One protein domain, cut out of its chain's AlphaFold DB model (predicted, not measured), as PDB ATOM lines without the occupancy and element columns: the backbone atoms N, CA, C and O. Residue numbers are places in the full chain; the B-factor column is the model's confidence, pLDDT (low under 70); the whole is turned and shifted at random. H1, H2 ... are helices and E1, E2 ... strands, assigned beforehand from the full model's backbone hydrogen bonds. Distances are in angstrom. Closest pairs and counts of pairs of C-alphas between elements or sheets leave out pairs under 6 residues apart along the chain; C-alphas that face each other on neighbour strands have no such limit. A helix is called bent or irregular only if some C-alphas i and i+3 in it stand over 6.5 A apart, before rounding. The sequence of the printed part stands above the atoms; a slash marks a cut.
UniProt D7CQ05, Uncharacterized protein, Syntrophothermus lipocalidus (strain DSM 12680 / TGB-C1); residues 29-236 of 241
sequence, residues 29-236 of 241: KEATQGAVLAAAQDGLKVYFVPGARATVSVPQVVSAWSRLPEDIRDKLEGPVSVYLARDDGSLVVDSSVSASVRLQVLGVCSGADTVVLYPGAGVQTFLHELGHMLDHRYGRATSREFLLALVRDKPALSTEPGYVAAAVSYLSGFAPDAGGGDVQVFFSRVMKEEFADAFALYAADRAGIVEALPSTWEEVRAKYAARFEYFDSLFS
ATOM      1  N   LYS A  29     126.951  65.514 110.064       71.00
ATOM      2  CA  LYS A  29     127.048  66.216 111.346       71.00
ATOM      3  C   LYS A  29     128.396  66.916 111.502       71.00
ATOM      4  O   LYS A  29     128.430  68.041 111.995       71.00
ATOM      5  N   GLU A  30     129.481  66.278 111.075       71.25
ATOM      6  CA  GLU A  30     130.821  66.866 111.087       71.25
ATOM      7  C   GLU A  30     130.934  67.967 110.022       71.25
ATOM      8  O   GLU A  30     131.330  69.093 110.331       71.25
ATOM      9  N   ALA A  31     130.448  67.698 108.806       71.25
ATOM     10  CA  ALA A  31     130.494  68.644 107.688       71.25
ATOM     11  C   ALA A  31     129.687  69.939 107.925       71.25
ATOM     12  O   ALA A  31     129.946  70.960 107.285       71.25
ATOM     13  N   THR A  32     128.716  69.914 108.842       79.62
ATOM     14  CA  THR A  32     127.855  71.060 109.190       79.62
ATOM     15  C   THR A  32     128.192  71.691 110.545       79.62
ATOM     16  O   THR A  32     127.572  72.684 110.947       79.62
ATOM     17  N   GLN A  33     129.186  71.163 111.262       82.75
ATOM     18  CA  GLN A  33     129.521  71.631 112.602       82.75
ATOM     19  C   GLN A  33     130.028  73.079 112.587       82.75
ATOM     20  O   GLN A  33     130.957  73.444 111.869       82.75
ATOM     21  N   GLY A  34     129.425  73.922 113.431       84.62
ATOM     22  CA  GLY A  34     129.801  75.334 113.548       84.62
ATOM     23  C   GLY A  34     129.368  76.200 112.361       84.62
ATOM     24  O   GLY A  34     129.867  77.316 112.218       84.62
ATOM     25  N   ALA A  35     128.460  75.709 111.513       90.25
ATOM     26  CA  ALA A  35     127.920  76.481 110.407       90.25
ATOM     27  C   ALA A  35     127.146  77.718 110.897       90.25
ATOM     28  O   ALA A  35     126.378  77.663 111.860       90.25
ATOM     29  N   VAL A  36     127.329  78.837 110.200       93.50
ATOM     30  CA  VAL A  36     126.674  80.118 110.486       93.50
ATOM     31  C   VAL A  36     125.714  80.440 109.350       93.50
ATOM     32  O   VAL A  36     126.069  80.295 108.183       93.50
ATOM     33  N   LEU A  37     124.497  80.879 109.678       96.19
ATOM     34  CA  LEU A  37     123.529  81.312 108.670       96.19
ATOM     35  C   LEU A  37     124.070  82.547 107.938       96.19
ATOM     36  O   LEU A  37     124.311  83.581 108.558       96.19
ATOM     37  N   ALA A  38     124.252  82.429 106.627       94.12
ATOM     38  CA  ALA A  38     124.779  83.487 105.773       94.12
ATOM     39  C   ALA A  38     123.679  84.179 104.956       94.12
ATOM     40  O   ALA A  38     123.765  85.379 104.708       94.12
ATOM     41  N   ALA A  39     122.645  83.437 104.549       96.00
ATOM     42  CA  ALA A  39     121.486  83.978 103.846       96.00
ATOM     43  C   ALA A  39     120.233  83.136 104.114       96.00
ATOM     44  O   ALA A  39     120.324  81.932 104.356       96.00
ATOM     45  N   ALA A  40     119.062  83.762 104.031       95.50
ATOM     46  CA  ALA A  40     117.775  83.077 104.019       95.50
ATOM     47  C   ALA A  40     116.825  83.800 103.059       95.50
ATOM     48  O   ALA A  40     116.708  85.023 103.133       95.50
ATOM     49  N   GLN A  41     116.177  83.058 102.164       92.31
ATOM     50  CA  GLN A  41     115.263  83.606 101.164       92.31
ATOM     51  C   GLN A  41     114.287  82.526 100.684       92.31
ATOM     52  O   GLN A  41     114.731  81.468 100.265       92.31
ATOM     53  N   ASP A  42     112.981  82.807 100.694       89.31
ATOM     54  CA  ASP A  42     111.944  82.008 100.014       89.31
ATOM     55  C   ASP A  42     112.095  80.485 100.202       89.31
ATOM     56  O   ASP A  42     112.231  79.729  99.243       89.31
ATOM     57  N   GLY A  43     112.161  80.036 101.460       90.38
ATOM     58  CA  GLY A  43     112.325  78.617 101.810       90.38
ATOM     59  C   GLY A  43     113.769  78.095 101.787       90.38
ATOM     60  O   GLY A  43     114.037  77.055 102.381       90.38
ATOM     61  N   LEU A  44     114.722  78.831 101.216       96.12
ATOM     62  CA  LEU A  44     116.150  78.519 101.262       96.12
ATOM     63  C   LEU A  44     116.812  79.117 102.509       96.12
ATOM     64  O   LEU A  44     116.615  80.287 102.844       96.12
ATOM     65  N   LYS A  45     117.683  78.341 103.149       97.25
ATOM     66  CA  LYS A  45     118.668  78.797 104.134       97.25
ATOM     67  C   LYS A  45     120.050  78.363 103.675       97.25
ATOM     68  O   LYS A  45     120.284  77.181 103.456       97.25
ATOM     69  N   VAL A  46     120.975  79.308 103.552       96.31
ATOM     70  CA  VAL A  46     122.367  79.026 103.195       96.31
ATOM     71  C   VAL A  46     123.246  79.285 104.403       96.31
ATOM     72  O   VAL A  46     123.288  80.392 104.943       96.31
ATOM     73  N   TYR A  47     123.964  78.253 104.807       94.44
ATOM     74  CA  TYR A  47     124.912  78.251 105.896       94.44
ATOM     75  C   TYR A  47     126.333  78.191 105.346       94.44
ATOM     76  O   TYR A  47     126.615  77.528 104.348       94.44
ATOM     77  N   PHE A  48     127.246  78.868 106.024       89.94
ATOM     78  CA  PHE A  48     128.668  78.840 105.730       89.94
ATOM     79  C   PHE A  48     129.421  78.292 106.936       89.94
ATOM     80  O   PHE A  48     129.248  78.786 108.054       89.94
ATOM     81  N   VAL A  49     130.271  77.291 106.722       85.12
ATOM     82  CA  VAL A  49     131.172  76.795 107.764       85.12
ATOM     83  C   VAL A  49     132.444  77.651 107.761       85.12
ATOM     84  O   VAL A  49     133.104  77.749 106.724       85.12
ATOM     85  N   PRO A  50     132.838  78.280 108.886       82.12
ATOM     86  CA  PRO A  50     134.046  79.099 108.946       82.12
ATOM     87  C   PRO A  50     135.289  78.372 108.415       82.12
ATOM     88  O   PRO A  50     135.653  77.298 108.890       82.12
ATOM     89  N   GLY A  51     135.957  78.975 107.428       74.44
ATOM     90  CA  GLY A  51     137.107  78.374 106.743       74.44
ATOM     91  C   GLY A  51     136.748  77.492 105.544       74.44
ATOM     92  O   GLY A  51     137.634  76.805 105.030       74.44
ATOM     93  N   ALA A  52     135.489  77.497 105.097       73.56
ATOM     94  CA  ALA A  52     135.080  76.827 103.873       73.56
ATOM     95  C   ALA A  52     135.734  77.444 102.631       73.56
ATOM     96  O   ALA A  52     135.974  78.651 102.553       73.56
ATOM     97  N   ARG A  53     136.034  76.579 101.656       71.38
ATOM     98  CA  ARG A  53     136.630  76.928 100.355       71.38
ATOM     99  C   ARG A  53     135.752  76.433  99.203       71.38
ATOM    100  O   ARG A  53     136.262  75.981  98.181       71.38
ATOM    101  N   ALA A  54     134.435  76.476  99.399       66.44
ATOM    102  CA  ALA A  54     133.473  76.168  98.350       66.44
ATOM    103  C   ALA A  54     133.722  77.070  97.129       66.44
ATOM    104  O   ALA A  54     133.979  78.267  97.271       66.44
ATOM    105  N   THR A  55     133.682  76.482  95.933       77.00
ATOM    106  CA  THR A  55     133.838  77.230  94.676       77.00
ATOM    107  C   THR A  55     132.581  78.039  94.378       77.00
ATOM    108  O   THR A  55     132.672  79.174  93.914       77.00
ATOM    109  N   VAL A  56     131.412  77.484  94.697       84.00
ATOM    110  CA  VAL A  56     130.147  78.208  94.717       84.00
ATOM    111  C   VAL A  56     130.050  79.093  95.962       84.00
ATOM    112  O   VAL A  56     130.318  78.675  97.089       84.00
ATOM    113  N   SER A  57     129.658  80.344  95.750       90.69
ATOM    114  CA  SER A  57     129.458  81.339  96.804       90.69
ATOM    115  C   SER A  57     127.998  81.407  97.261       90.69
ATOM    116  O   SER A  57     127.084  81.031  96.526       90.69
ATOM    117  N   VAL A  58     127.758  81.957  98.458       92.50
ATOM    118  CA  VAL A  58     126.395  82.191  98.978       92.50
ATOM    119  C   VAL A  58     125.524  82.965  97.973       92.50
ATOM    120  O   VAL A  58     124.426  82.489  97.683       92.50
ATOM    121  N   PRO A  59     125.983  84.079  97.356       94.94
ATOM    122  CA  PRO A  59     125.187  84.779  96.347       94.94
ATOM    123  C   PRO A  59     124.855  83.932  95.115       94.94
ATOM    124  O   PRO A  59     123.780  84.092  94.551       94.94
ATOM    125  N   GLN A  60     125.742  83.024  94.695       94.69
ATOM    126  CA  GLN A  60     125.471  82.138  93.558       94.69
ATOM    127  C   GLN A  60     124.396  81.099  93.887       94.69
ATOM    128  O   GLN A  60     123.515  80.882  93.061       94.69
ATOM    129  N   VAL A  61     124.417  80.511  95.090       95.50
ATOM    130  CA  VAL A  61     123.356  79.588  95.541       95.50
ATOM    131  C   VAL A  61     122.012  80.312  95.620       95.50
ATOM    132  O   VAL A  61     121.020  79.833  95.077       95.50
ATOM    133  N   VAL A  62     121.984  81.495  96.245       96.44
ATOM    134  CA  VAL A  62     120.762  82.306  96.372       96.44
ATOM    135  C   VAL A  62     120.237  82.733  94.998       96.44
ATOM    136  O   VAL A  62     119.046  82.599  94.727       96.44
ATOM    137  N   SER A  63     121.121  83.184  94.103       96.19
ATOM    138  CA  SER A  63     120.763  83.542  92.728       96.19
ATOM    139  C   SER A  63     120.163  82.349  91.985       96.19
ATOM    140  O   SER A  63     119.056  82.459  91.460       96.19
ATOM    141  N   ALA A  64     120.827  81.190  92.013       96.12
ATOM    142  CA  ALA A  64     120.331  79.975  91.373       96.12
ATOM    143  C   ALA A  64     118.940  79.586  91.894       96.12
ATOM    144  O   ALA A  64     118.030  79.385  91.093       96.12
ATOM    145  N   TRP A  65     118.741  79.578  93.216       96.25
ATOM    146  CA  TRP A  65     117.444  79.298  93.841       96.25
ATOM    147  C   TRP A  65     116.349  80.282  93.419       96.25
ATOM    148  O   TRP A  65     115.254  79.877  93.029       96.25
ATOM    149  N   SER A  66     116.642  81.584  93.447       95.19
ATOM    150  CA  SER A  66     115.672  82.631  93.093       95.19
ATOM    151  C   SER A  66     115.216  82.560  91.632       95.19
ATOM    152  O   SER A  66     114.097  82.958  91.306       95.19
ATOM    153  N   ARG A  67     116.062  82.007  90.757       96.38
ATOM    154  CA  ARG A  67     115.789  81.841  89.329       96.38
ATOM    155  C   ARG A  67     115.055  80.550  88.992       96.38
ATOM    156  O   ARG A  67     114.547  80.445  87.879       96.38
ATOM    157  N   LEU A  68     115.007  79.583  89.912       94.81
ATOM    158  CA  LEU A  68     114.222  78.375  89.696       94.81
ATOM    159  C   LEU A  68     112.751  78.751  89.460       94.81
ATOM    160  O   LEU A  68     112.208  79.568  90.208       94.81
ATOM    161  N   PRO A  69     112.107  78.170  88.439       93.00
ATOM    162  CA  PRO A  69     110.662  78.233  88.286       93.00
ATOM    163  C   PRO A  69     109.911  77.890  89.585       93.00
ATOM    164  O   PRO A  69     110.358  77.055  90.375       93.00
ATOM    165  N   GLU A  70     108.781  78.563  89.814       89.88
ATOM    166  CA  GLU A  70     107.969  78.393  91.027       89.88
ATOM    167  C   GLU A  70     107.442  76.961  91.164       89.88
ATOM    168  O   GLU A  70     107.599  76.370  92.223       89.88
ATOM    169  N   ASP A  71     106.974  76.358  90.067       89.50
ATOM    170  CA  ASP A  71     106.558  74.950  89.996       89.50
ATOM    171  C   ASP A  71     107.647  73.983  90.506       89.50
ATOM    172  O   ASP A  71     107.357  73.064  91.270       89.50
ATOM    173  N   ILE A  72     108.916  74.207  90.150       90.94
ATOM    174  CA  ILE A  72     110.049  73.411  90.645       90.94
ATOM    175  C   ILE A  72     110.276  73.649  92.143       90.94
ATOM    176  O   ILE A  72     110.473  72.685  92.888       90.94
ATOM    177  N   ARG A  73     110.260  74.907  92.601       90.25
ATOM    178  CA  ARG A  73     110.459  75.231  94.025       90.25
ATOM    179  C   ARG A  73     109.340  74.683  94.903       90.25
ATOM    180  O   ARG A  73     109.633  74.155  95.972       90.25
ATOM    181  N   ASP A  74     108.102  74.735  94.434       88.12
ATOM    182  CA  ASP A  74     106.939  74.206  95.140       88.12
ATOM    183  C   ASP A  74     107.049  72.693  95.324       88.12
ATOM    184  O   ASP A  74     106.761  72.180  96.403       88.12
ATOM    185  N   LYS A  75     107.555  71.968  94.317       86.56
ATOM    186  CA  LYS A  75     107.826  70.525  94.440       86.56
ATOM    187  C   LYS A  75     108.992  70.189  95.374       86.56
ATOM    188  O   LYS A  75     109.076  69.058  95.850       86.56
ATOM    189  N   LEU A  76     109.869  71.145  95.676       86.75
ATOM    190  CA  LEU A  76     110.875  71.047  96.738       86.75
ATOM    191  C   LEU A  76     110.290  71.474  98.110       86.75
ATOM    192  O   LEU A  76     111.025  71.936  98.978       86.75
ATOM    193  N   GLU A  77     108.978  71.273  98.307       72.81
ATOM    194  CA  GLU A  77     108.114  71.444  99.497       72.81
ATOM    195  C   GLU A  77     108.785  71.739 100.859       72.81
ATOM    196  O   GLU A  77     109.073  70.844 101.654       72.81
ATOM    197  N   GLY A  78     108.977  72.998 101.234       79.56
ATOM    198  CA  GLY A  78     109.474  73.350 102.572       79.56
ATOM    199  C   GLY A  78     110.971  73.662 102.610       79.56
ATOM    200  O   GLY A  78     111.567  73.943 101.573       79.56
ATOM    201  N   PRO A  79     111.584  73.731 103.805       87.38
ATOM    202  CA  PRO A  79     112.879  74.377 103.947       87.38
ATOM    203  C   PRO A  79     113.993  73.586 103.257       87.38
ATOM    204  O   PRO A  79     114.140  72.387 103.472       87.38
ATOM    205  N   VAL A  80     114.814  74.288 102.478       94.31
ATOM    206  CA  VAL A  80     116.055  73.772 101.894       94.31
ATOM    207  C   VAL A  80     117.224  74.413 102.624       94.31
ATOM    208  O   VAL A  80     117.396  75.630 102.593       94.31
ATOM    209  N   SER A  81     118.031  73.601 103.293       95.44
ATOM    210  CA  SER A  81     119.226  74.027 104.015       95.44
ATOM    211  C   SER A  81     120.467  73.637 103.223       95.44
ATOM    212  O   SER A  81     120.743  72.458 103.033       95.44
ATOM    213  N   VAL A  82     121.225  74.628 102.764       94.88
ATOM    214  CA  VAL A  82     122.470  74.433 102.013       94.88
ATOM    215  C   VAL A  82     123.650  74.796 102.895       94.88
ATOM    216  O   VAL A  82     123.706  75.907 103.412       94.88
ATOM    217  N   TYR A  83     124.616  73.898 103.036       92.38
ATOM    218  CA  TYR A  83     125.828  74.104 103.817       92.38
ATOM    219  C   TYR A  83     127.036  74.184 102.893       92.38
ATOM    220  O   TYR A  83     127.354  73.227 102.193       92.38
ATOM    221  N   LEU A  84     127.733  75.318 102.909       91.62
ATOM    222  CA  LEU A  84     129.035  75.458 102.263       91.62
ATOM    223  C   LEU A  84     130.105  74.944 103.229       91.62
ATOM    224  O   LEU A  84     130.452  75.628 104.200       91.62
ATOM    225  N   ALA A  85     130.570  73.719 102.988       83.75
ATOM    226  CA  ALA A  85     131.445  72.974 103.885       83.75
ATOM    227  C   ALA A  85     132.936  73.257 103.645       83.75
ATOM    228  O   ALA A  85     133.359  73.830 102.632       83.75
ATOM    229  N   ARG A  86     133.757  72.869 104.625       76.06
ATOM    230  CA  ARG A  86     135.220  72.963 104.543       76.06
ATOM    231  C   ARG A  86     135.796  71.844 103.687       76.06
ATOM    232  O   ARG A  86     135.179  70.801 103.520       76.06
ATOM    233  N   ASP A  87     137.007  72.083 103.187       67.62
ATOM    234  CA  ASP A  87     137.902  70.983 102.838       67.62
ATOM    235  C   ASP A  87     138.477  70.456 104.152       67.62
ATOM    236  O   ASP A  87     139.435  71.014 104.689       67.62
ATOM    237  N   ASP A  88     137.829  69.474 104.756       59.81
ATOM    238  CA  ASP A  88     138.382  68.766 105.913       59.81
ATOM    239  C   ASP A  88     139.294  67.605 105.476       59.81
ATOM    240  O   ASP A  88     139.797  66.858 106.313       59.81
ATOM    241  N   GLY A  89     139.549  67.455 104.170       52.28
ATOM    242  CA  GLY A  89     140.274  66.310 103.638       52.28
ATOM    243  C   GLY A  89     139.478  65.005 103.714       52.28
ATOM    244  O   GLY A  89     140.025  63.973 103.318       52.28
ATOM    245  N   SER A  90     138.199  65.037 104.128       46.88
ATOM    246  CA  SER A  90     137.238  63.933 103.991       46.88
ATOM    247  C   SER A  90     136.765  63.813 102.537       46.88
ATOM    248  O   SER A  90     135.594  63.691 102.190       46.88
ATOM    249  N   LEU A  91     137.739  63.771 101.629       45.19
ATOM    250  CA  LEU A  91     137.574  63.000 100.416       45.19
ATOM    251  C   LEU A  91     137.157  61.608 100.882       45.19
ATOM    252  O   LEU A  91     137.916  60.939 101.587       45.19
ATOM    253  N   VAL A  92     135.942  61.198 100.523       45.00
ATOM    254  CA  VAL A  92     135.505  59.812 100.649       45.00
ATOM    255  C   VAL A  92     136.449  58.981  99.787       45.00
ATOM    256  O   VAL A  92     136.244  58.776  98.592       45.00
ATOM    257  N   VAL A  93     137.554  58.552 100.391       39.12
ATOM    258  CA  VAL A  93     138.397  57.501  99.857       39.12
ATOM    259  C   VAL A  93     137.656  56.232 100.200       39.12
ATOM    260  O   VAL A  93     137.724  55.727 101.317       39.12
ATOM    261  N   ASP A  94     136.897  55.749  99.229       36.28
ATOM    262  CA  ASP A  94     136.463  54.371  99.256       36.28
ATOM    263  C   ASP A  94     137.721  53.491  99.326       36.28
ATOM    264  O   ASP A  94     138.514  53.425  98.387       36.28
ATOM    265  N   SER A  95     137.935  52.845 100.471       34.81
ATOM    266  CA  SER A  95     139.078  51.960 100.708       34.81
ATOM    267  C   SER A  95     139.066  50.699  99.835       34.81
ATOM    268  O   SER A  95     140.060  49.975  99.804       34.81
ATOM    269  N   SER A  96     137.964  50.418  99.135       36.66
ATOM    270  CA  SER A  96     137.860  49.326  98.159       36.66
ATOM    271  C   SER A  96     138.274  49.741  96.743       36.66
ATOM    272  O   SER A  96     138.546  48.890  95.896       36.66
ATOM    273  N   VAL A  97     138.348  51.046  96.478       37.94
ATOM    274  CA  VAL A  97     138.767  51.583  95.193       37.94
ATOM    275  C   VAL A  97     140.272  51.788  95.284       37.94
ATOM    276  O   VAL A  97     140.760  52.556  96.109       37.94
ATOM    277  N   SER A  98     141.031  51.057  94.460       32.62
ATOM    278  CA  SER A  98     142.494  51.185  94.394       32.62
ATOM    279  C   SER A  98     142.904  52.664  94.432       32.62
ATOM    280  O   SER A  98     142.257  53.485  93.779       32.62
ATOM    281  N   ALA A  99     143.981  52.990  95.155       34.38
ATOM    282  CA  ALA A  99     144.492  54.346  95.418       34.38
ATOM    283  C   ALA A  99     144.619  55.287  94.188       34.38
ATOM    284  O   ALA A  99     144.870  56.483  94.340       34.38
ATOM    285  N   SER A 100     144.444  54.756  92.979       30.45
ATOM    286  CA  SER A 100     144.395  55.425  91.683       30.45
ATOM    287  C   SER A 100     143.066  56.102  91.301       30.45
ATOM    288  O   SER A 100     143.076  56.856  90.330       30.45
ATOM    289  N   VAL A 101     141.945  55.914  92.015       36.16
ATOM    290  CA  VAL A 101     140.683  56.632  91.717       36.16
ATOM    291  C   VAL A 101     140.150  57.315  92.977       36.16
ATOM    292  O   VAL A 101     139.301  56.801  93.695       36.16
ATOM    293  N   ARG A 102     140.670  58.514  93.254       38.19
ATOM    294  CA  ARG A 102     140.069  59.434  94.226       38.19
ATOM    295  C   ARG A 102     138.830  60.060  93.584       38.19
ATOM    296  O   ARG A 102     138.969  60.958  92.756       38.19
ATOM    297  N   LEU A 103     137.635  59.581  93.924       47.66
ATOM    298  CA  LEU A 103     136.395  60.261  93.546       47.66
ATOM    299  C   LEU A 103     136.206  61.454  94.483       47.66
ATOM    300  O   LEU A 103     135.975  61.290  95.677       47.66
ATOM    301  N   GLN A 104     136.351  62.663  93.947       55.66
ATOM    302  CA  GLN A 104     136.056  63.875  94.695       55.66
ATOM    303  C   GLN A 104     134.535  64.034  94.771       55.66
ATOM    304  O   GLN A 104     133.890  64.337  93.769       55.66
ATOM    305  N   VAL A 105     133.963  63.796  95.950       67.62
ATOM    306  CA  VAL A 105     132.561  64.110  96.237       67.62
ATOM    307  C   VAL A 105     132.450  65.627  96.369       67.62
ATOM    308  O   VAL A 105     133.082  66.223  97.237       67.62
ATOM    309  N   LEU A 106     131.701  66.257  95.463       75.81
ATOM    310  CA  LEU A 106     131.533  67.715  95.430       75.81
ATOM    311  C   LEU A 106     130.260  68.165  96.155       75.81
ATOM    312  O   LEU A 106     130.191  69.298  96.619       75.81
ATOM    313  N   GLY A 107     129.272  67.290  96.294       79.94
ATOM    314  CA  GLY A 107     128.022  67.575  96.980       79.94
ATOM    315  C   GLY A 107     127.440  66.320  97.611       79.94
ATOM    316  O   GLY A 107     127.817  65.206  97.244       79.94
ATOM    317  N   VAL A 108     126.578  66.517  98.609       83.56
ATOM    318  CA  VAL A 108     125.754  65.463  99.205       83.56
ATOM    319  C   VAL A 108     124.390  66.028  99.581       83.56
ATOM    320  O   VAL A 108     124.294  66.971 100.368       83.56
ATOM    321  N   CYS A 109     123.333  65.387  99.104       85.12
ATOM    322  CA  CYS A 109     121.993  65.510  99.651       85.12
ATOM    323  C   CYS A 109     121.808  64.538 100.823       85.12
ATOM    324  O   CYS A 109     121.939  63.321 100.683       85.12
ATOM    325  N   SER A 110     121.457  65.073 101.990       82.06
ATOM    326  CA  SER A 110     121.125  64.298 103.181       82.06
ATOM    327  C   SER A 110     119.641  64.432 103.490       82.06
ATOM    328  O   SER A 110     119.174  65.456 103.985       82.06
ATOM    329  N   GLY A 111     118.882  63.378 103.195       76.50
ATOM    330  CA  GLY A 111     117.448  63.348 103.468       76.50
ATOM    331  C   GLY A 111     116.653  64.303 102.579       76.50
ATOM    332  O   GLY A 111     116.934  64.436 101.393       76.50
ATOM    333  N   ALA A 112     115.605  64.904 103.144       81.19
ATOM    334  CA  ALA A 112     114.636  65.696 102.388       81.19
ATOM    335  C   ALA A 112     114.904  67.208 102.424       81.19
ATOM    336  O   ALA A 112     114.235  67.940 101.708       81.19
ATOM    337  N   ASP A 113     115.845  67.702 103.227       87.38
ATOM    338  CA  ASP A 113     115.972  69.141 103.499       87.38
ATOM    339  C   ASP A 113     117.409  69.672 103.479       87.38
ATOM    340  O   ASP A 113     117.597  70.885 103.503       87.38
ATOM    341  N   THR A 114     118.423  68.806 103.409       90.44
ATOM    342  CA  THR A 114     119.817  69.209 103.601       90.44
ATOM    343  C   THR A 114     120.669  68.926 102.371       90.44
ATOM    344  O   THR A 114     120.742  67.796 101.899       90.44
ATOM    345  N   VAL A 115     121.380  69.950 101.900       91.06
ATOM    346  CA  VAL A 115     122.430  69.864 100.881       91.06
ATOM    347  C   VAL A 115     123.744  70.336 101.488       91.06
ATOM    348  O   VAL A 115     123.806  71.406 102.089       91.06
ATOM    349  N   VAL A 116     124.812  69.575 101.296       88.88
ATOM    350  CA  VAL A 116     126.178  69.956 101.662       88.88
ATOM    351  C   VAL A 116     126.991  70.106 100.384       88.88
ATOM    352  O   VAL A 116     126.991  69.205  99.553       88.88
ATOM    353  N   LEU A 117     127.672  71.239 100.217       87.94
ATOM    354  CA  LEU A 117     128.509  71.544  99.056       87.94
ATOM    355  C   LEU A 117     129.963  71.694  99.496       87.94
ATOM    356  O   LEU A 117     130.297  72.549 100.323       87.94
ATOM    357  N   TYR A 118     130.820  70.863  98.915       84.31
ATOM    358  CA  TYR A 118     132.245  70.787  99.204       84.31
ATOM    359  C   TYR A 118     133.065  71.705  98.282       84.31
ATOM    360  O   TYR A 118     132.577  72.208  97.264       84.31
ATOM    361  N   PRO A 119     134.341  71.959  98.611       82.19
ATOM    362  CA  PRO A 119     135.278  72.626  97.708       82.19
ATOM    363  C   PRO A 119     135.284  72.004  96.305       82.19
ATOM    364  O   PRO A 119     135.396  70.789  96.151       82.19
ATOM    365  N   GLY A 120     135.180  72.846  95.275       78.50
ATOM    366  CA  GLY A 120     135.014  72.420  93.882       78.50
ATOM    367  C   GLY A 120     133.560  72.360  93.402       78.50
ATOM    368  O   GLY A 120     133.339  72.357  92.194       78.50
ATOM    369  N   ALA A 121     132.571  72.368  94.305       84.56
ATOM    370  CA  ALA A 121     131.158  72.390  93.933       84.56
ATOM    371  C   ALA A 121     130.796  73.676  93.188       84.56
ATOM    372  O   ALA A 121     131.059  74.783  93.672       84.56
ATOM    373  N   GLY A 122     130.166  73.521  92.025       87.19
ATOM    374  CA  GLY A 122     129.587  74.618  91.255       87.19
ATOM    375  C   GLY A 122     128.075  74.726  91.450       87.19
ATOM    376  O   GLY A 122     127.463  73.957  92.190       87.19
ATOM    377  N   VAL A 123     127.450  75.655  90.722       91.50
ATOM    378  CA  VAL A 123     125.981  75.783  90.694       91.50
ATOM    379  C   VAL A 123     125.323  74.510  90.151       91.50
ATOM    380  O   VAL A 123     124.287  74.103  90.660       91.50
ATOM    381  N   GLN A 124     125.947  73.831  89.181       91.56
ATOM    382  CA  GLN A 124     125.448  72.542  88.692       91.56
ATOM    383  C   GLN A 124     125.378  71.495  89.812       91.56
ATOM    384  O   GLN A 124     124.369  70.811  89.917       91.56
ATOM    385  N   THR A 125     126.393  71.418  90.681       90.00
ATOM    386  CA  THR A 125     126.407  70.474  91.808       90.00
ATOM    387  C   THR A 125     125.265  70.775  92.770       90.00
ATOM    388  O   THR A 125     124.554  69.872  93.180       90.00
ATOM    389  N   PHE A 126     125.025  72.054  93.070       93.81
ATOM    390  CA  PHE A 126     123.866  72.458  93.864       93.81
ATOM    391  C   PHE A 126     122.543  71.975  93.250       93.81
ATOM    392  O   PHE A 126     121.736  71.368  93.949       93.81
ATOM    393  N   LEU A 127     122.334  72.198  91.949       95.38
ATOM    394  CA  LEU A 127     121.118  71.757  91.259       95.38
ATOM    395  C   LEU A 127     120.995  70.224  91.206       95.38
ATOM    396  O   LEU A 127     119.889  69.705  91.327       95.38
ATOM    397  N   HIS A 128     122.111  69.504  91.077       92.94
ATOM    398  CA  HIS A 128     122.158  68.042  91.149       92.94
ATOM    399  C   HIS A 128     121.697  67.539  92.523       92.94
ATOM    400  O   HIS A 128     120.802  66.699  92.601       92.94
ATOM    401  N   GLU A 129     122.206  68.111  93.618       92.25
ATOM    402  CA  GLU A 129     121.771  67.711  94.963       92.25
ATOM    403  C   GLU A 129     120.292  68.036  95.231       92.25
ATOM    404  O   GLU A 129     119.615  67.292  95.944       92.25
ATOM    405  N   LEU A 130     119.744  69.093  94.619       94.50
ATOM    406  CA  LEU A 130     118.296  69.335  94.642       94.50
ATOM    407  C   LEU A 130     117.506  68.233  93.916       94.50
ATOM    408  O   LEU A 130     116.385  67.931  94.317       94.50
ATOM    409  N   GLY A 131     118.080  67.599  92.892       92.38
ATOM    410  CA  GLY A 131     117.489  66.435  92.227       92.38
ATOM    411  C   GLY A 131     117.403  65.217  93.147       92.38
ATOM    412  O   GLY A 131     116.348  64.587  93.240       92.38
ATOM    413  N   HIS A 132     118.463  64.928  93.909       88.88
ATOM    414  CA  HIS A 132     118.420  63.891  94.955       88.88
ATOM    415  C   HIS A 132     117.396  64.217  96.044       88.88
ATOM    416  O   HIS A 132     116.654  63.341  96.495       88.88
ATOM    417  N   MET A 133     117.312  65.487  96.440       91.25
ATOM    418  CA  MET A 133     116.318  65.959  97.402       91.25
ATOM    419  C   MET A 133     114.888  65.757  96.891       91.25
ATOM    420  O   MET A 133     114.024  65.294  97.640       91.25
ATOM    421  N   LEU A 134     114.638  66.080  95.622       91.00
ATOM    422  CA  LEU A 134     113.360  65.850  94.960       91.00
ATOM    423  C   LEU A 134     112.999  64.360  95.011       91.00
ATOM    424  O   LEU A 134     111.932  64.014  95.514       91.00
ATOM    425  N   ASP A 135     113.908  63.470  94.602       87.19
ATOM    426  CA  ASP A 135     113.676  62.019  94.664       87.19
ATOM    427  C   ASP A 135     113.367  61.547  96.098       87.19
ATOM    428  O   ASP A 135     112.469  60.731  96.316       87.19
ATOM    429  N   HIS A 136     114.042  62.099  97.112       84.88
ATOM    430  CA  HIS A 136     113.750  61.797  98.516       84.88
ATOM    431  C   HIS A 136     112.342  62.200  98.953       84.88
ATOM    432  O   HIS A 136     111.681  61.416  99.641       84.88
ATOM    433  N   ARG A 137     111.878  63.389  98.562       83.75
ATOM    434  CA  ARG A 137     110.561  63.924  98.947       83.75
ATOM    435  C   ARG A 137     109.412  63.133  98.334       83.75
ATOM    436  O   ARG A 137     108.404  62.915  98.994       83.75
ATOM    437  N   TYR A 138     109.616  62.591  97.141       76.12
ATOM    438  CA  TYR A 138     108.675  61.678  96.492       76.12
ATOM    439  C   TYR A 138     108.869  60.201  96.891       76.12
ATOM    440  O   TYR A 138     108.478  59.281  96.172       76.12
ATOM    441  N   GLY A 139     109.484  59.931  98.047       65.81
ATOM    442  CA  GLY A 139     109.578  58.575  98.592       65.81
ATOM    443  C   GLY A 139     110.567  57.656  97.866       65.81
ATOM    444  O   GLY A 139     110.455  56.437  97.987       65.81
ATOM    445  N   ARG A 140     111.557  58.215  97.150       61.66
ATOM    446  CA  ARG A 140     112.613  57.492  96.403       61.66
ATOM    447  C   ARG A 140     112.089  56.614  95.261       61.66
ATOM    448  O   ARG A 140     112.784  55.701  94.812       61.66
ATOM    449  N   ALA A 141     110.848  56.844  94.835       66.75
ATOM    450  CA  ALA A 141     110.221  56.133  93.727       66.75
ATOM    451  C   ALA A 141     110.401  56.868  92.390       66.75
ATOM    452  O   ALA A 141     110.357  56.230  91.340       66.75
ATOM    453  N   THR A 142     110.660  58.177  92.414       71.56
ATOM    454  CA  THR A 142     110.655  59.026  91.215       71.56
ATOM    455  C   THR A 142     111.816  58.729  90.285       71.56
ATOM    456  O   THR A 142     111.605  58.671  89.082       71.56
ATOM    457  N   SER A 143     113.014  58.452  90.799       77.12
ATOM    458  CA  SER A 143     114.156  58.023  89.976       77.12
ATOM    459  C   SER A 143     113.896  56.689  89.258       77.12
ATOM    460  O   SER A 143     114.324  56.489  88.119       77.12
ATOM    461  N   ARG A 144     113.126  55.786  89.882       73.56
ATOM    462  CA  ARG A 144     112.674  54.531  89.260       73.56
ATOM    463  C   ARG A 144     111.582  54.772  88.218       73.56
ATOM    464  O   ARG A 144     111.661  54.206  87.132       73.56
ATOM    465  N   GLU A 145     110.570  55.575  88.533       75.38
ATOM    466  CA  GLU A 145     109.482  55.926  87.605       75.38
ATOM    467  C   GLU A 145     109.994  56.685  86.384       75.38
ATOM    468  O   GLU A 145     109.617  56.358  85.263       75.38
ATOM    469  N   PHE A 146     110.925  57.613  86.593       77.81
ATOM    470  CA  PHE A 146     111.672  58.309  85.554       77.81
ATOM    471  C   PHE A 146     112.321  57.328  84.582       77.81
ATOM    472  O   PHE A 146     112.073  57.393  83.380       77.81
ATOM    473  N   LEU A 147     113.100  56.366  85.081       74.81
ATOM    474  CA  LEU A 147     113.720  55.382  84.199       74.81
ATOM    475  C   LEU A 147     112.703  54.473  83.517       74.81
ATOM    476  O   LEU A 147     112.866  54.174  82.338       74.81
ATOM    477  N   LEU A 148     111.641  54.058  84.208       70.81
ATOM    478  CA  LEU A 148     110.574  53.270  83.588       70.81
ATOM    479  C   LEU A 148     109.872  54.046  82.464       70.81
ATOM    480  O   LEU A 148     109.599  53.461  81.417       70.81
ATOM    481  N   ALA A 149     109.621  55.344  82.643       72.62
ATOM    482  CA  ALA A 149     109.055  56.210  81.612       72.62
ATOM    483  C   ALA A 149     109.998  56.322  80.404       72.62
ATOM    484  O   ALA A 149     109.576  56.117  79.265       72.62
ATOM    485  N   LEU A 150     111.297  56.529  80.648       71.44
ATOM    486  CA  LEU A 150     112.308  56.579  79.588       71.44
ATOM    487  C   LEU A 150     112.379  55.275  78.780       71.44
ATOM    488  O   LEU A 150     112.488  55.314  77.555       71.44
ATOM    489  N   VAL A 151     112.288  54.124  79.450       65.62
ATOM    490  CA  VAL A 151     112.275  52.798  78.810       65.62
ATOM    491  C   VAL A 151     111.016  52.592  77.975       65.62
ATOM    492  O   VAL A 151     111.096  52.116  76.842       65.62
ATOM    493  N   ARG A 152     109.852  52.907  78.555       65.06
ATOM    494  CA  ARG A 152     108.543  52.606  77.972       65.06
ATOM    495  C   ARG A 152     108.274  53.431  76.723       65.06
ATOM    496  O   ARG A 152     107.811  52.885  75.725       65.06
ATOM    497  N   ASP A 153     108.573  54.723  76.785       59.50
ATOM    498  CA  ASP A 153     108.146  55.659  75.751       59.50
ATOM    499  C   ASP A 153     109.224  55.855  74.672       59.50
ATOM    500  O   ASP A 153     108.905  56.217  73.537       59.50
ATOM    501  N   LYS A 154     110.503  55.563  74.972       59.97
ATOM    502  CA  LYS A 154     111.620  55.674  74.013       59.97
ATOM    503  C   LYS A 154     112.511  54.418  74.042       59.97
ATOM    504  O   LYS A 154     113.663  54.488  74.476       59.97
ATOM    505  N   PRO A 155     112.057  53.274  73.488       54.75
ATOM    506  CA  PRO A 155     112.805  52.011  73.502       54.75
ATOM    507  C   PRO A 155     114.185  52.091  72.828       54.75
ATOM    508  O   PRO A 155     115.055  51.285  73.140       54.75
ATOM    509  N   ALA A 156     114.447  53.087  71.974       52.06
ATOM    510  CA  ALA A 156     115.783  53.348  71.432       52.06
ATOM    511  C   ALA A 156     116.832  53.661  72.525       52.06
ATOM    512  O   ALA A 156     118.007  53.343  72.345       52.06
ATOM    513  N   LEU A 157     116.423  54.185  73.689       52.19
ATOM    514  CA  LEU A 157     117.308  54.405  74.841       52.19
ATOM    515  C   LEU A 157     117.823  53.092  75.456       52.19
ATOM    516  O   LEU A 157     118.880  53.092  76.083       52.19
ATOM    517  N   SER A 158     117.145  51.959  75.222       49.59
ATOM    518  CA  SER A 158     117.646  50.623  75.597       49.59
ATOM    519  C   SER A 158     118.875  50.187  74.787       49.59
ATOM    520  O   SER A 158     119.562  49.245  75.172       49.59
ATOM    521  N   THR A 159     119.163  50.883  73.680       50.44
ATOM    522  CA  THR A 159     120.307  50.621  72.794       50.44
ATOM    523  C   THR A 159     121.424  51.660  72.926       50.44
ATOM    524  O   THR A 159     122.461  51.520  72.275       50.44
ATOM    525  N   GLU A 160     121.255  52.687  73.773       55.72
ATOM    526  CA  GLU A 160     122.335  53.634  74.058       55.72
ATOM    527  C   GLU A 160     123.454  52.947  74.860       55.72
ATOM    528  O   GLU A 160     123.187  52.341  75.899       55.72
ATOM    529  N   PRO A 161     124.727  53.048  74.435       48.12
ATOM    530  CA  PRO A 161     125.831  52.508  75.213       48.12
ATOM    531  C   PRO A 161     125.936  53.230  76.565       48.12
ATOM    532  O   PRO A 161     126.028  54.457  76.618       48.12
ATOM    533  N   GLY A 162     125.956  52.459  77.656       53.47
ATOM    534  CA  GLY A 162     126.166  52.966  79.013       53.47
ATOM    535  C   GLY A 162     125.103  52.529  80.023       53.47
ATOM    536  O   GLY A 162     124.394  51.541  79.844       53.47
ATOM    537  N   TYR A 163     125.030  53.276  81.122       53.00
ATOM    538  CA  TYR A 163     124.264  52.955  82.330       53.00
ATOM    539  C   TYR A 163     122.763  52.802  82.124       53.00
ATOM    540  O   TYR A 163     122.143  51.965  82.775       53.00
ATOM    541  N   VAL A 164     122.197  53.573  81.195       54.66
ATOM    542  CA  VAL A 164     120.766  53.547  80.890       54.66
ATOM    543  C   VAL A 164     120.385  52.179  80.338       54.66
ATOM    544  O   VAL A 164     119.535  51.534  80.935       54.66
ATOM    545  N   ALA A 165     121.075  51.656  79.317       55.69
ATOM    546  CA  ALA A 165     120.807  50.318  78.774       55.69
ATOM    547  C   ALA A 165     120.985  49.191  79.809       55.69
ATOM    548  O   ALA A 165     120.208  48.232  79.823       55.69
ATOM    549  N   ALA A 166     121.961  49.318  80.715       53.28
ATOM    550  CA  ALA A 166     122.154  48.363  81.805       53.28
ATOM    551  C   ALA A 166     120.996  48.418  82.826       53.28
ATOM    552  O   ALA A 166     120.469  47.374  83.211       53.28
ATOM    553  N   ALA A 167     120.553  49.619  83.216       55.00
ATOM    554  CA  ALA A 167     119.417  49.821  84.118       55.00
ATOM    555  C   ALA A 167     118.086  49.386  83.477       55.00
ATOM    556  O   ALA A 167     117.279  48.729  84.133       55.00
ATOM    557  N   VAL A 168     117.888  49.664  82.181       55.56
ATOM    558  CA  VAL A 168     116.757  49.174  81.376       55.56
ATOM    559  C   VAL A 168     116.719  47.643  81.380       55.56
ATOM    560  O   VAL A 168     115.669  47.055  81.632       55.56
ATOM    561  N   SER A 169     117.858  46.992  81.129       54.94
ATOM    562  CA  SER A 169     117.960  45.526  81.072       54.94
ATOM    563  C   SER A 169     117.670  44.877  82.429       54.94
ATOM    564  O   SER A 169     116.978  43.860  82.492       54.94
ATOM    565  N   TYR A 170     118.128  45.496  83.522       54.78
ATOM    566  CA  TYR A 170     117.822  45.061  84.886       54.78
ATOM    567  C   TYR A 170     116.327  45.203  85.219       54.78
ATOM    568  O   TYR A 170     115.705  44.255  85.696       54.78
ATOM    569  N   LEU A 171     115.721  46.354  84.904       55.69
ATOM    570  CA  LEU A 171     114.292  46.609  85.135       55.69
ATOM    571  C   LEU A 171     113.373  45.751  84.246       55.69
ATOM    572  O   LEU A 171     112.250  45.456  84.649       55.69
ATOM    573  N   SER A 172     113.850  45.318  83.075       53.19
ATOM    574  CA  SER A 172     113.111  44.468  82.125       53.19
ATOM    575  C   SER A 172     113.198  42.964  82.438       53.19
ATOM    576  O   SER A 172     112.726  42.149  81.648       53.19
ATOM    577  N   GLY A 173     113.790  42.576  83.575       52.59
ATOM    578  CA  GLY A 173     113.825  41.184  84.038       52.59
ATOM    579  C   GLY A 173     114.925  40.308  83.426       52.59
ATOM    580  O   GLY A 173     114.871  39.091  83.575       52.59
ATOM    581  N   PHE A 174     115.937  40.888  82.771       46.31
ATOM    582  CA  PHE A 174     117.021  40.136  82.113       46.31
ATOM    583  C   PHE A 174     118.230  39.804  83.006       46.31
ATOM    584  O   PHE A 174     119.247  39.331  82.504       46.31
ATOM    585  N   ALA A 175     118.131  39.979  84.325       45.44
ATOM    586  CA  ALA A 175     119.125  39.453  85.263       45.44
ATOM    587  C   ALA A 175     118.471  38.602  86.365       45.44
ATOM    588  O   ALA A 175     118.443  39.018  87.526       45.44
ATOM    589  N   PRO A 176     117.934  37.415  86.031       42.00
ATOM    590  CA  PRO A 176     117.764  36.381  87.032       42.00
ATOM    591  C   PRO A 176     119.162  35.837  87.386       42.00
ATOM    592  O   PRO A 176     119.977  35.563  86.508       42.00
ATOM    593  N   ASP A 177     119.440  35.705  88.680       46.22
ATOM    594  CA  ASP A 177     120.490  34.832  89.232       46.22
ATOM    595  C   ASP A 177     121.951  35.329  89.308       46.22
ATOM    596  O   ASP A 177     122.876  34.521  89.368       46.22
ATOM    597  N   ALA A 178     122.194  36.637  89.454       43.25
ATOM    598  CA  ALA A 178     123.507  37.146  89.884       43.25
ATOM    599  C   ALA A 178     123.450  37.810  91.278       43.25
ATOM    600  O   ALA A 178     123.154  38.994  91.407       43.25
ATOM    601  N   GLY A 179     123.751  37.059  92.343       45.12
ATOM    602  CA  GLY A 179     124.387  37.609  93.558       45.12
ATOM    603  C   GLY A 179     123.620  38.610  94.445       45.12
ATOM    604  O   GLY A 179     124.234  39.225  95.312       45.12
ATOM    605  N   GLY A 180     122.307  38.770  94.275       48.16
ATOM    606  CA  GLY A 180     121.324  39.112  95.321       48.16
ATOM    607  C   GLY A 180     121.259  40.530  95.923       48.16
ATOM    608  O   GLY A 180     120.154  40.967  96.222       48.16
ATOM    609  N   GLY A 181     122.361  41.262  96.112       51.72
ATOM    610  CA  GLY A 181     122.341  42.547  96.850       51.72
ATOM    611  C   GLY A 181     123.106  43.682  96.175       51.72
ATOM    612  O   GLY A 181     122.544  44.742  95.898       51.72
ATOM    613  N   ASP A 182     124.371  43.445  95.838       52.69
ATOM    614  CA  ASP A 182     125.275  44.501  95.359       52.69
ATOM    615  C   ASP A 182     124.870  45.054  93.986       52.69
ATOM    616  O   ASP A 182     124.955  46.257  93.740       52.69
ATOM    617  N   VAL A 183     124.340  44.196  93.110       56.25
ATOM    618  CA  VAL A 183     123.839  44.584  91.781       56.25
ATOM    619  C   VAL A 183     122.595  45.471  91.896       56.25
ATOM    620  O   VAL A 183     122.465  46.461  91.179       56.25
ATOM    621  N   GLN A 184     121.694  45.169  92.835       57.44
ATOM    622  CA  GLN A 184     120.486  45.965  93.063       57.44
ATOM    623  C   GLN A 184     120.819  47.342  93.651       57.44
ATOM    624  O   GLN A 184     120.255  48.352  93.222       57.44
ATOM    625  N   VAL A 185     121.758  47.394  94.602       61.06
ATOM    626  CA  VAL A 185     122.271  48.648  95.179       61.06
ATOM    627  C   VAL A 185     122.947  49.494  94.101       61.06
ATOM    628  O   VAL A 185     122.676  50.692  94.003       61.06
ATOM    629  N   PHE A 186     123.765  48.867  93.253       61.81
ATOM    630  CA  PHE A 186     124.429  49.522  92.132       61.81
ATOM    631  C   PHE A 186     123.430  50.158  91.165       61.81
ATOM    632  O   PHE A 186     123.508  51.359  90.905       61.81
ATOM    633  N   PHE A 187     122.446  49.390  90.682       65.12
ATOM    634  CA  PHE A 187     121.439  49.932  89.778       65.12
ATOM    635  C   PHE A 187     120.639  51.039  90.445       65.12
ATOM    636  O   PHE A 187     120.531  52.114  89.867       65.12
ATOM    637  N   SER A 188     120.164  50.841  91.680       66.50
ATOM    638  CA  SER A 188     119.444  51.885  92.416       66.50
ATOM    639  C   SER A 188     120.227  53.189  92.523       66.50
ATOM    640  O   SER A 188     119.603  54.247  92.517       66.50
ATOM    641  N   ARG A 189     121.555  53.134  92.635       68.00
ATOM    642  CA  ARG A 189     122.388  54.333  92.668       68.00
ATOM    643  C   ARG A 189     122.465  54.994  91.302       68.00
ATOM    644  O   ARG A 189     122.167  56.174  91.199       68.00
ATOM    645  N   VAL A 190     122.766  54.224  90.260       69.31
ATOM    646  CA  VAL A 190     122.775  54.704  88.871       69.31
ATOM    647  C   VAL A 190     121.468  55.420  88.517       69.31
ATOM    648  O   VAL A 190     121.503  56.480  87.903       69.31
ATOM    649  N   MET A 191     120.324  54.876  88.950       74.94
ATOM    650  CA  MET A 191     119.017  55.498  88.723       74.94
ATOM    651  C   MET A 191     118.908  56.895  89.337       74.94
ATOM    652  O   MET A 191     118.380  57.808  88.707       74.94
ATOM    653  N   LYS A 192     119.409  57.055  90.563       79.75
ATOM    654  CA  LYS A 192     119.357  58.317  91.303       79.75
ATOM    655  C   LYS A 192     120.297  59.356  90.719       79.75
ATOM    656  O   LYS A 192     119.878  60.489  90.533       79.75
ATOM    657  N   GLU A 193     121.528  58.965  90.394       79.88
ATOM    658  CA  GLU A 193     122.504  59.886  89.801       79.88
ATOM    659  C   GLU A 193     122.033  60.383  88.427       79.88
ATOM    660  O   GLU A 193     122.054  61.581  88.173       79.88
ATOM    661  N   GLU A 194     121.514  59.492  87.571       79.62
ATOM    662  CA  GLU A 194     120.977  59.882  86.258       79.62
ATOM    663  C   GLU A 194     119.775  60.828  86.394       79.62
ATOM    664  O   GLU A 194     119.652  61.794  85.641       79.62
ATOM    665  N   PHE A 195     118.886  60.567  87.358       85.81
ATOM    666  CA  PHE A 195     117.764  61.453  87.654       85.81
ATOM    667  C   PHE A 195     118.242  62.833  88.120       85.81
ATOM    668  O   PHE A 195     117.774  63.845  87.600       85.81
ATOM    669  N   ALA A 196     119.183  62.877  89.065       88.75
ATOM    670  CA  ALA A 196     119.731  64.111  89.617       88.75
ATOM    671  C   ALA A 196     120.489  64.937  88.566       88.75
ATOM    672  O   ALA A 196     120.279  66.148  88.470       88.75
ATOM    673  N   ASP A 197     121.292  64.294  87.714       85.38
ATOM    674  CA  ASP A 197     121.981  64.946  86.596       85.38
ATOM    675  C   ASP A 197     120.997  65.504  85.565       85.38
ATOM    676  O   ASP A 197     121.111  66.659  85.142       85.38
ATOM    677  N   ALA A 198     119.999  64.708  85.177       87.88
ATOM    678  CA  ALA A 198     118.980  65.146  84.235       87.88
ATOM    679  C   ALA A 198     118.146  66.303  84.800       87.88
ATOM    680  O   ALA A 198     117.869  67.264  84.078       87.88
ATOM    681  N   PHE A 199     117.795  66.241  86.087       93.81
ATOM    682  CA  PHE A 199     117.096  67.314  86.785       93.81
ATOM    683  C   PHE A 199     117.941  68.588  86.832       93.81
ATOM    684  O   PHE A 199     117.425  69.660  86.528       93.81
ATOM    685  N   ALA A 200     119.235  68.491  87.150       94.62
ATOM    686  CA  ALA A 200     120.122  69.649  87.223       94.62
ATOM    687  C   ALA A 200     120.174  70.415  85.897       94.62
ATOM    688  O   ALA A 200     120.063  71.641  85.880       94.62
ATOM    689  N   LEU A 201     120.299  69.687  84.783       92.50
ATOM    690  CA  LEU A 201     120.298  70.265  83.440       92.50
ATOM    691  C   LEU A 201     118.938  70.875  83.085       92.50
ATOM    692  O   LEU A 201     118.889  71.979  82.547       92.50
ATOM    693  N   TYR A 202     117.842  70.184  83.407       95.19
ATOM    694  CA  TYR A 202     116.481  70.675  83.175       95.19
ATOM    695  C   TYR A 202     116.203  71.967  83.948       95.19
ATOM    696  O   TYR A 202     115.775  72.968  83.371       95.19
ATOM    697  N   ALA A 203     116.506  71.974  85.245       95.81
ATOM    698  CA  ALA A 203     116.328  73.127  86.114       95.81
ATOM    699  C   ALA A 203     117.206  74.305  85.666       95.81
ATOM    700  O   ALA A 203     116.731  75.439  85.623       95.81
ATOM    701  N   ALA A 204     118.461  74.044  85.282       95.38
ATOM    702  CA  ALA A 204     119.363  75.065  84.760       95.38
ATOM    703  C   ALA A 204     118.847  75.688  83.451       95.38
ATOM    704  O   ALA A 204     118.836  76.916  83.347       95.38
ATOM    705  N   ASP A 205     118.383  74.880  82.487       95.50
ATOM    706  CA  ASP A 205     117.809  75.363  81.217       95.50
ATOM    707  C   ASP A 205     116.564  76.218  81.477       95.50
ATOM    708  O   ASP A 205     116.487  77.364  81.030       95.50
ATOM    709  N   ARG A 206     115.627  75.717  82.293       95.25
ATOM    710  CA  ARG A 206     114.387  76.435  82.620       95.25
ATOM    711  C   ARG A 206     114.605  77.724  83.412       95.25
ATOM    712  O   ARG A 206     113.832  78.666  83.245       95.25
ATOM    713  N   ALA A 207     115.637  77.782  84.247       95.00
ATOM    714  CA  ALA A 207     116.018  78.977  85.003       95.00
ATOM    715  C   ALA A 207     116.950  79.929  84.213       95.00
ATOM    716  O   ALA A 207     117.268  81.035  84.673       95.00
ATOM    717  N   GLY A 208     117.427  79.510  83.034       95.50
ATOM    718  CA  GLY A 208     118.407  80.224  82.212       95.50
ATOM    719  C   GLY A 208     119.803  80.332  82.845       95.50
ATOM    720  O   GLY A 208     120.521  81.303  82.586       95.50
ATOM    721  N   ILE A 209     120.177  79.416  83.740       94.75
ATOM    722  CA  ILE A 209     121.450  79.427  84.481       94.75
ATOM    723  C   ILE A 209     122.546  78.828  83.591       94.75
ATOM    724  O   ILE A 209     122.900  77.655  83.695       94.75
ATOM    725  N   VAL A 210     123.068  79.646  82.677       92.62
ATOM    726  CA  VAL A 210     124.022  79.224  81.637       92.62
ATOM    727  C   VAL A 210     125.308  78.647  82.230       92.62
ATOM    728  O   VAL A 210     125.864  77.699  81.687       92.62
ATOM    729  N   GLU A 211     125.771  79.169  83.364       88.38
ATOM    730  CA  GLU A 211     126.981  78.702  84.044       88.38
ATOM    731  C   GLU A 211     126.870  77.281  84.626       88.38
ATOM    732  O   GLU A 211     127.890  76.683  84.966       88.38
ATOM    733  N   ALA A 212     125.653  76.742  84.750       88.38
ATOM    734  CA  ALA A 212     125.406  75.366  85.175       88.38
ATOM    735  C   ALA A 212     125.249  74.395  83.990       88.38
ATOM    736  O   ALA A 212     125.164  73.185  84.202       88.38
ATOM    737  N   LEU A 213     125.223  74.904  82.753       87.25
ATOM    738  CA  LEU A 213     125.068  74.104  81.544       87.25
ATOM    739  C   LEU A 213     126.433  73.766  80.924       87.25
ATOM    740  O   LEU A 213     127.359  74.582  80.947       87.25
ATOM    741  N   PRO A 214     126.589  72.567  80.338       84.12
ATOM    742  CA  PRO A 214     127.800  72.217  79.612       84.12
ATOM    743  C   PRO A 214     127.957  73.104  78.371       84.12
ATOM    744  O   PRO A 214     126.981  73.506  77.744       84.12
ATOM    745  N   SER A 215     129.196  73.340  77.941       85.19
ATOM    746  CA  SER A 215     129.475  74.136  76.735       85.19
ATOM    747  C   SER A 215     128.890  73.544  75.446       85.19
ATOM    748  O   SER A 215     128.718  74.258  74.462       85.19
ATOM    749  N   THR A 216     128.560  72.251  75.449       85.94
ATOM    750  CA  THR A 216     127.888  71.522  74.364       85.94
ATOM    751  C   THR A 216     126.374  71.433  74.589       85.94
ATOM    752  O   THR A 216     125.764  70.418  74.253       85.94
ATOM    753  N   TRP A 217     125.769  72.453  75.213       88.31
ATOM    754  CA  TRP A 217     124.385  72.401  75.692       88.31
ATOM    755  C   TRP A 217     123.384  71.968  74.621       88.31
ATOM    756  O   TRP A 217     122.616  71.053  74.874       88.31
ATOM    757  N   GLU A 218     123.439  72.523  73.412       88.75
ATOM    758  CA  GLU A 218     122.493  72.171  72.340       88.75
ATOM    759  C   GLU A 218     122.522  70.673  71.975       88.75
ATOM    760  O   GLU A 218     121.478  70.045  71.793       88.75
ATOM    761  N   GLU A 219     123.712  70.065  71.937       81.06
ATOM    762  CA  GLU A 219     123.866  68.627  71.676       81.06
ATOM    763  C   GLU A 219     123.348  67.789  72.854       81.06
ATOM    764  O   GLU A 219     122.665  66.778  72.666       81.06
ATOM    765  N   VAL A 220     123.643  68.224  74.083       76.56
ATOM    766  CA  VAL A 220     123.187  67.555  75.310       76.56
ATOM    767  C   VAL A 220     121.669  67.647  75.437       76.56
ATOM    768  O   VAL A 220     121.026  66.640  75.716       76.56
ATOM    769  N   ARG A 221     121.079  68.809  75.158       84.06
ATOM    770  CA  ARG A 221     119.638  69.055  75.197       84.06
ATOM    771  C   ARG A 221     118.889  68.128  74.250       84.06
ATOM    772  O   ARG A 221     117.914  67.504  74.658       84.06
ATOM    773  N   ALA A 222     119.384  67.967  73.022       80.75
ATOM    774  CA  ALA A 222     118.810  67.025  72.064       80.75
ATOM    775  C   ALA A 222     118.844  65.579  72.590       80.75
ATOM    776  O   ALA A 222     117.850  64.859  72.492       80.75
ATOM    777  N   LYS A 223     119.953  65.166  73.218       77.00
ATOM    778  CA  LYS A 223     120.074  63.837  73.843       77.00
ATOM    779  C   LYS A 223     119.162  63.671  75.071       77.00
ATOM    780  O   LYS A 223     118.667  62.577  75.342       77.00
ATOM    781  N   TYR A 224     118.927  64.746  75.816       81.50
ATOM    782  CA  TYR A 224     118.134  64.748  77.046       81.50
ATOM    783  C   TYR A 224     116.644  65.036  76.816       81.50
ATOM    784  O   TYR A 224     115.885  65.022  77.780       81.50
ATOM    785  N   ALA A 225     116.192  65.199  75.569       84.75
ATOM    786  CA  ALA A 225     114.813  65.567  75.242       84.75
ATOM    787  C   ALA A 225     113.754  64.694  75.944       84.75
ATOM    788  O   ALA A 225     112.839  65.220  76.562       84.75
ATOM    789  N   ALA A 226     113.917  63.365  75.947       81.38
ATOM    790  CA  ALA A 226     112.982  62.456  76.628       81.38
ATOM    791  C   ALA A 226     112.952  62.633  78.160       81.38
ATOM    792  O   ALA A 226     111.923  62.442  78.799       81.38
ATOM    793  N   ARG A 227     114.088  63.005  78.759       85.50
ATOM    794  CA  ARG A 227     114.191  63.282  80.200       85.50
ATOM    795  C   ARG A 227     113.483  64.586  80.537       85.50
ATOM    796  O   ARG A 227     112.847  64.692  81.574       85.50
ATOM    797  N   PHE A 228     113.579  65.557  79.637       89.38
ATOM    798  CA  PHE A 228     112.949  66.858  79.789       89.38
ATOM    799  C   PHE A 228     111.438  66.740  79.628       89.38
ATOM    800  O   PHE A 228     110.726  67.248  80.478       89.38
ATOM    801  N   GLU A 229     110.958  65.958  78.656       87.19
ATOM    802  CA  GLU A 229     109.535  65.608  78.520       87.19
ATOM    803  C   GLU A 229     108.971  64.992  79.818       87.19
ATOM    804  O   GLU A 229     107.868  65.336  80.247       87.19
ATOM    805  N   TYR A 230     109.737  64.120  80.489       86.88
ATOM    806  CA  TYR A 230     109.341  63.586  81.795       86.88
ATOM    807  C   TYR A 230     109.224  64.688  82.853       86.88
ATOM    808  O   TYR A 230     108.207  64.763  83.544       86.88
ATOM    809  N   PHE A 231     110.231  65.553  82.987       89.50
ATOM    810  CA  PHE A 231     110.182  66.642  83.964       89.50
ATOM    811  C   PHE A 231     109.079  67.647  83.656       89.50
ATOM    812  O   PHE A 231     108.368  68.051  84.573       89.50
ATOM    813  N   ASP A 232     108.863  67.982  82.388       89.81
ATOM    814  CA  ASP A 232     107.722  68.783  81.964       89.81
ATOM    815  C   ASP A 232     106.433  68.136  82.476       89.81
ATOM    816  O   ASP A 232     105.649  68.808  83.134       89.81
ATOM    817  N   SER A 233     106.233  66.824  82.300       86.25
ATOM    818  CA  SER A 233     105.043  66.138  82.830       86.25
ATOM    819  C   SER A 233     104.942  66.166  84.364       86.25
ATOM    820  O   SER A 233     103.846  66.318  84.905       86.25
ATOM    821  N   LEU A 234     106.076  66.082  85.066       85.50
ATOM    822  CA  LEU A 234     106.146  66.107  86.528       85.50
ATOM    823  C   LEU A 234     105.784  67.487  87.102       85.50
ATOM    824  O   LEU A 234     105.141  67.576  88.153       85.50
ATOM    825  N   PHE A 235     106.183  68.558  86.413       86.38
ATOM    826  CA  PHE A 235     105.981  69.944  86.846       86.38
ATOM    827  C   PHE A 235     104.756  70.618  86.199       86.38
ATOM    828  O   PHE A 235     104.287  71.630  86.706       86.38
ATOM    829  N   SER A 236     104.156  70.030  85.155       73.44
ATOM    830  CA  SER A 236     102.980  70.584  84.451       73.44
ATOM    831  C   SER A 236     101.644  70.437  85.194       73.44
ATOM    832  O   SER A 236     100.604  70.855  84.676       73.44
TER     833      SER A 236
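What this domain is: This is residues 29 to 236 of the 241 residues of an uncharacterized protein of Syntrophothermus lipocalidus (strain DSM 12680 / TGB-C1) (UniProt D7CQ05). A twisted sheet of five strands makes one side of the domain, with H1 and H3 over one face; beyond H3 the long helix H7 crosses it, and the kinked H8 crosses H7 in turn. H4 and H6 pack on H7 far from the sheet, with short H5 beside them, while residues 95 to 100 and 176 to 182 stick out. The printed part has 208 residues, with eight named helices and five named strands in the order E1 E2 H1 H2 E3 E4 E5 H3 H4 H5 H6 H7 H8; the mixed sheet runs E1 E2 E3 E5 E4. The class is mixed, helices and strands; the whole is compact, with a radius of gyration of the C-alphas of 17.7 A, and spans 50 by 43 by 33 A.

How they stand to each other: Start at the sheet: E1, residues 36 to 41, E2, 44 to 48, E3, 80 to 84, E5, 114 to 117, and E4, 107 to 110. Look for N and O within hydrogen-bond range: N 38 and O 46, 2.8 A, in the antiparallel hairpin E1 and E2; N 47 and O 82, 2.7 A, between parallel E2 and E3; N 83 and O 115, 2.8 A, between parallel E3 and E5; N 108 and O 116, 2.9 A, in the antiparallel hairpin E4 and E5. H1, residues 58 to 67, and H3, residues 123 to 137, are on the same face, two layers with helices over one face of a sheet, at heights of 9.3 A and 7.9 A. E2, H1, H2 at residues 70 to 75, and E3 form a strand-helix-strand unit, two parallel neighbour strands with helices between, with a left-handed crossover. H7, residues 182 to 207, touches H3 with residues 192 to 204 alone, at a steep tilt of 59 degrees; the closest C-alphas, of Gly 131 and Ala 196, are 4.2 A apart. H8, residues 217 to 235, touches H7 about perpendicular at 83 degrees, closest at C-alphas Tyr 202 and Phe 228, 6.2 A. H4, residues 142 to 153, touches H7 at C-alphas Ser 143 and Lys 192, 5.4 A. H6, residues 163 to 171, touches H4 at C-alphas Val 151 and Val 168, 6.3 A, and H5, residues 155 to 159, at C-alphas Ala 165 and Ser 158, 4.5 A. Every O i to N i+4 pair is within hydrogen-bond range in H1, H2, H3, H4, H6 and H7, against 13 of 15 in H8 and 0 of 1 in H5, where 2 of 2 O i to N i+3 pairs are.

Where its parts are: Find C-alpha 36 at (126.674, 80.118, 110.486), where E1 begins its 15.1 A. From C-alpha 182 at (125.275, 44.501, 95.359), H7 runs 37.2 A; H3 measures 21.1 A. H8 is irregular, C-alphas 223 and 226 being 7.7 A apart, and ends at C-alpha 235, (105.981, 69.944, 86.846).

The domain as a whole: The C-alphas farthest apart, of Ala 38 and Asp 177, are 51.6 A apart. The printed part has no cut; E3 to E4 is the long link, 22 residues. Look for pLDDT under 70 at residues 54, 87 to 105, 139 to 141 and 151 to 190.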